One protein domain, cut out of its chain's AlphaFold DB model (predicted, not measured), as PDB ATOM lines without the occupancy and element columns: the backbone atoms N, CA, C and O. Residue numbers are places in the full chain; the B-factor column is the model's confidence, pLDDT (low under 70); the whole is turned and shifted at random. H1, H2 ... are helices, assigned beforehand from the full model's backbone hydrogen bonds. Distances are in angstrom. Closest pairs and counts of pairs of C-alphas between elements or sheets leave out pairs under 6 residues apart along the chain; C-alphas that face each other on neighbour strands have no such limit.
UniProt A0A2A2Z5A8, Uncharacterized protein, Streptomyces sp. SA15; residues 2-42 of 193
ATOM      1  N   THR A   2      56.141 -12.215 112.808       54.75
ATOM      2  CA  THR A   2      57.448 -12.602 113.366       54.75
ATOM      3  C   THR A   2      58.193 -13.440 112.329       54.75
ATOM      4  O   THR A   2      57.551 -14.334 111.773       54.75
ATOM      5  N   PRO A   3      59.487 -13.184 112.069       64.31
ATOM      6  CA  PRO A   3      60.259 -13.966 111.108       64.31
ATOM      7  C   PRO A   3      60.250 -15.452 111.471       64.31
ATOM      8  O   PRO A   3      60.137 -15.827 112.654       64.31
ATOM      9  N   ASP A   4      60.339 -16.294 110.445       76.06
ATOM     10  CA  ASP A   4      60.323 -17.742 110.602       76.06
ATOM     11  C   ASP A   4      61.447 -18.178 111.568       76.06
ATOM     12  O   ASP A   4      62.517 -17.556 111.605       76.06
ATOM     13  N   PRO A   5      61.231 -19.171 112.451       68.50
ATOM     14  CA  PRO A   5      62.280 -19.638 113.344       68.50
ATOM     15  C   PRO A   5      63.556 -20.055 112.601       68.50
ATOM     16  O   PRO A   5      64.637 -19.757 113.103       68.50
ATOM     17  N   ALA A   6      63.463 -20.679 111.420       73.12
ATOM     18  CA  ALA A   6      64.640 -21.121 110.673       73.12
ATOM     19  C   ALA A   6      65.464 -19.933 110.153       73.12
ATOM     20  O   ALA A   6      66.680 -19.921 110.335       73.12
ATOM     21  N   GLU A   7      64.807 -18.891 109.634       72.06
ATOM     22  CA  GLU A   7      65.461 -17.641 109.204       72.06
ATOM     23  C   GLU A   7      66.208 -16.954 110.362       72.06
ATOM     24  O   GLU A   7      67.312 -16.433 110.194       72.06
ATOM     25  N   ARG A   8      65.645 -16.990 111.578       68.25
ATOM     26  CA  ARG A   8      66.300 -16.441 112.779       68.25
ATOM     27  C   ARG A   8      67.568 -17.206 113.154       68.25
ATOM     28  O   ARG A   8      68.565 -16.585 113.516       68.25
ATOM     29  N   PHE A   9      67.535 -18.536 113.087       73.81
ATOM     30  CA  PHE A   9      68.709 -19.362 113.385       73.81
ATOM     31  C   PHE A   9      69.780 -19.256 112.295       73.81
ATOM     32  O   PHE A   9      70.970 -19.269 112.607       73.81
ATOM     33  N   GLU A  10      69.382 -19.096 111.035       75.50
ATOM     34  CA  GLU A  10      70.306 -18.873 109.925       75.50
ATOM     35  C   GLU A  10      71.061 -17.543 110.064       75.50
ATOM     36  O   GLU A  10      72.278 -17.508 109.875       75.50
ATOM     37  N   ALA A  11      70.380 -16.474 110.492       74.56
ATOM     38  CA  ALA A  11      71.025 -15.195 110.779       74.56
ATOM     39  C   ALA A  11      72.098 -15.336 111.873       74.56
ATOM     40  O   ALA A  11      73.225 -14.885 111.691       74.56
ATOM     41  N   VAL A  12      71.802 -16.026 112.981       77.12
ATOM     42  CA  VAL A  12      72.764 -16.218 114.085       77.12
ATOM     43  C   VAL A  12      74.043 -16.933 113.624       77.12
ATOM     44  O   VAL A  12      75.130 -16.567 114.072       77.12
ATOM     45  N   ASN A  13      73.935 -17.894 112.704       82.38
ATOM     46  CA  ASN A  13      75.078 -18.658 112.194       82.38
ATOM     47  C   ASN A  13      75.920 -17.911 111.145       82.38
ATOM     48  O   ASN A  13      77.045 -18.326 110.875       82.38
ATOM     49  N   ASN A  14      75.413 -16.804 110.595       81.50
ATOM     50  CA  ASN A  14      76.100 -15.971 109.610       81.50
ATOM     51  C   ASN A  14      76.357 -14.564 110.181       81.50
ATOM     52  O   ASN A  14      75.671 -13.607 109.809       81.50
ATOM     53  N   PRO A  15      77.321 -14.413 111.110       81.69
ATOM     54  CA  PRO A  15      77.604 -13.119 111.706       81.69
ATOM     55  C   PRO A  15      78.136 -12.120 110.666       81.69
ATOM     56  O   PRO A  15      78.918 -12.493 109.787       81.69
ATOM     57  N   PRO A  16      77.773 -10.832 110.784       81.00
ATOM     58  CA  PRO A  16      78.300  -9.792 109.911       81.00
ATOM     59  C   PRO A  16      79.812  -9.595 110.103       81.00
ATOM     60  O   PRO A  16      80.387  -9.910 111.152       81.00
ATOM     61  N   ALA A  17      80.456  -9.052 109.067       78.94
ATOM     62  CA  ALA A  17      81.887  -8.769 109.071       78.94
ATOM     63  C   ALA A  17      82.273  -7.817 110.213       78.94
ATOM     64  O   ALA A  17      81.527  -6.907 110.581       78.94
ATOM     65  N   ASN A  18      83.461  -8.030 110.779       72.94
ATOM     66  CA  ASN A  18      83.978  -7.181 111.842       72.94
ATOM     67  C   ASN A  18      84.488  -5.846 111.253       72.94
ATOM     68  O   ASN A  18      85.371  -5.880 110.390       72.94
ATOM     69  N   PRO A  19      84.012  -4.685 111.743       66.31
ATOM     70  CA  PRO A  19      84.429  -3.365 111.257       66.31
ATOM     71  C   PRO A  19      85.943  -3.120 111.333       66.31
ATOM     72  O   PRO A  19      86.504  -2.409 110.502       66.31
ATOM     73  N   CYS A  20      86.635  -3.740 112.295       67.12
ATOM     74  CA  CYS A  20      88.081  -3.598 112.493       67.12
ATOM     75  C   CYS A  20      88.926  -4.632 111.718       67.12
ATOM     76  O   CYS A  20      90.106  -4.792 112.023       67.12
ATOM     77  N   GLY A  21      88.353  -5.346 110.740       67.94
ATOM     78  CA  GLY A  21      89.105  -6.235 109.839       67.94
ATOM     79  C   GLY A  21      89.482  -7.609 110.414       67.94
ATOM     80  O   GLY A  21      90.467  -8.198 109.981       67.94
ATOM     81  N   GLY A  22      88.722  -8.117 111.390       76.88
ATOM     82  CA  GLY A  22      88.899  -9.455 111.979       76.88
ATOM     83  C   GLY A  22      87.855 -10.485 111.528       76.88
ATOM     84  O   GLY A  22      87.024 -10.204 110.666       76.88
ATOM     85  N   GLU A  23      87.865 -11.666 112.158       81.56
ATOM     86  CA  GLU A  23      86.874 -12.721 111.891       81.56
ATOM     87  C   GLU A  23      85.428 -12.221 112.107       81.56
ATOM     88  O   GLU A  23      85.179 -11.474 113.068       81.56
ATOM     89  N   PRO A  24      84.472 -12.612 111.235       82.88
ATOM     90  CA  PRO A  24      83.061 -12.265 111.384       82.88
ATOM     91  C   PRO A  24      82.516 -12.761 112.725       82.88
ATOM     92  O   PRO A  24      82.608 -13.944 113.051       82.88
ATOM     93  N   ARG A  25      81.952 -11.850 113.520       84.75
ATOM     94  CA  ARG A  25      81.382 -12.174 114.834       84.75
ATOM     95  C   ARG A  25      80.251 -11.226 115.198       84.75
ATOM     96  O   ARG A  25      80.275 -10.043 114.854       84.75
ATOM     97  N   TRP A  26      79.292 -11.736 115.963       85.88
ATOM     98  CA  TRP A  26      78.254 -10.909 116.561       85.88
ATOM     99  C   TRP A  26      78.853  -9.992 117.626       85.88
ATOM    100  O   TRP A  26      79.450 -10.443 118.603       85.88
ATOM    101  N   THR A  27      78.679  -8.690 117.428       86.31
ATOM    102  CA  THR A  27      78.886  -7.663 118.452       86.31
ATOM    103  C   THR A  27      77.530  -7.095 118.856       86.31
ATOM    104  O   THR A  27      76.548  -7.242 118.125       86.31
ATOM    105  N   HIS A  28      77.470  -6.436 120.013       86.19
ATOM    106  CA  HIS A  28      76.249  -5.778 120.480       86.19
ATOM    107  C   HIS A  28      75.717  -4.770 119.449       86.19
ATOM    108  O   HIS A  28      74.538  -4.807 119.104       86.19
ATOM    109  N   ASP A  29      76.604  -3.953 118.874       86.12
ATOM    110  CA  ASP A  29      76.243  -2.972 117.846       86.12
ATOM    111  C   ASP A  29      75.831  -3.621 116.524       86.12
ATOM    112  O   ASP A  29      74.865  -3.181 115.909       86.12
ATOM    113  N   ASN A  30      76.476  -4.715 116.109       85.25
ATOM    114  CA  ASN A  30      76.057  -5.442 114.909       85.25
ATOM    115  C   ASN A  30      74.673  -6.080 115.081       85.25
ATOM    116  O   ASN A  30      73.863  -6.037 114.158       85.25
ATOM    117  N   ALA A  31      74.382  -6.632 116.262       86.75
ATOM    118  CA  ALA A  31      73.061  -7.164 116.575       86.75
ATOM    119  C   ALA A  31      72.001  -6.056 116.547       86.75
ATOM    120  O   ALA A  31      70.992  -6.198 115.859       86.75
ATOM    121  N   LYS A  32      72.264  -4.929 117.223       87.06
ATOM    122  CA  LYS A  32      71.394  -3.743 117.229       87.06
ATOM    123  C   LYS A  32      71.127  -3.221 115.819       87.06
ATOM    124  O   LYS A  32      69.973  -3.025 115.455       87.06
ATOM    125  N   ARG A  33      72.168  -3.093 114.997       87.62
ATOM    126  CA  ARG A  33      72.071  -2.617 113.612       87.62
ATOM    127  C   ARG A  33      71.164  -3.497 112.747       87.62
ATOM    128  O   ARG A  33      70.356  -2.969 111.993       87.62
ATOM    129  N   VAL A  34      71.242  -4.824 112.887       83.88
ATOM    130  CA  VAL A  34      70.402  -5.772 112.121       83.88
ATOM    131  C   VAL A  34      68.919  -5.648 112.469       83.88
ATOM    132  O   VAL A  34      68.070  -5.786 111.592       83.88
ATOM    133  N   VAL A  35      68.594  -5.353 113.727       84.81
ATOM    134  CA  VAL A  35      67.203  -5.173 114.174       84.81
ATOM    135  C   VAL A  35      66.721  -3.719 114.088       84.81
ATOM    136  O   VAL A  35      65.616  -3.417 114.537       84.81
ATOM    137  N   GLY A  36      67.534  -2.816 113.528       81.69
ATOM    138  CA  GLY A  36      67.221  -1.388 113.424       81.69
ATOM    139  C   GLY A  36      67.187  -0.663 114.773       81.69
ATOM    140  O   GLY A  36      66.500   0.343 114.917       81.69
ATOM    141  N   TRP A  37      67.875  -1.190 115.787       85.88
ATOM    142  CA  TRP A  37      68.025  -0.537 117.083       85.88
ATOM    143  C   TRP A  37      69.219   0.409 117.078       85.88
ATOM    144  O   TRP A  37      70.223   0.179 116.403       85.88
ATOM    145  N   LYS A  38      69.128   1.442 117.916       85.62
ATOM    146  CA  LYS A  38      70.200   2.412 118.108       85.62
ATOM    147  C   LYS A  38      71.477   1.733 118.613       85.62
ATOM    148  O   LYS A  38      71.467   1.044 119.640       85.62
ATOM    149  N   VAL A  39      72.571   1.960 117.891       90.12
ATOM    150  CA  VAL A  39      73.918   1.473 118.218       90.12
ATOM    151  C   VAL A  39      74.583   2.343 119.285       90.12
ATOM    152  O   VAL A  39      74.300   3.536 119.392       90.12
ATOM    153  N   ASP A  40      75.467   1.742 120.079       86.56
ATOM    154  CA  ASP A  40      76.279   2.453 121.072       86.56
ATOM    155  C   ASP A  40      77.489   3.129 120.406       86.56
ATOM    156  O   ASP A  40      77.864   4.239 120.784       86.56
ATOM    157  N   SER A  41      78.063   2.495 119.374       87.38
ATOM    158  CA  SER A  41      79.183   3.028 118.586       87.38
ATOM    159  C   SER A  41      78.745   3.320 117.142       87.38
ATOM    160  O   SER A  41      78.715   2.409 116.310       87.38
ATOM    161  N   PRO A  42      78.394   4.577 116.809       89.06
ATOM    162  CA  PRO A  42      77.951   4.939 115.468       89.06
ATOM    163  C   PRO A  42      79.116   4.965 114.467       89.06
ATOM    164  O   PRO A  42      80.107   5.683 114.639       89.06
TER     165      PRO A  42
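AT A GLANCE: This is residues 2 to 42 of the 193 residues of an uncharacterized protein of Streptomyces sp. SA15 (UniProt A0A2A2Z5A8). With little regular structure, this is a flat piece in which the first residues, 2 to 10, stick out as an arm that includes most of helix H1. A loop, residues 14 to 27, runs out to Gly 21 and folds back to the short helix H2, after which the tail, residues 35 to 42, turns back past H2. The printed part has 41 residues with two named helices, H1 then H2, and no named strand; the class is all helix, with 16 residues in named elements. It is only just loose, close to compact, with a radius of gyration of the C-alphas of 11.1 A and spans of 31 by 23 by 9 A.

HOW THE PARTS SIT: H1, residues 5 to 13, and H2, residues 28 to 34, are apart. In both helices every O i to N i+4 pair is within hydrogen-bond range.

IN THESE COORDINATES: H1 begins at C-alpha 5, (62.280, -19.638, 113.344), and is 12.9 A long. H2 is 10.2 A long and ends at C-alpha 34, (70.402, -5.772, 112.121).

THE WHOLE: The C-alphas farthest apart, of Thr 2 and Gly 21, are 32.5 A apart. The printed part has no cut, and the link from H1 to H2 is long. The model's pLDDT is under 70 at residues 2 to 3, 5, 8 and 19 to 21.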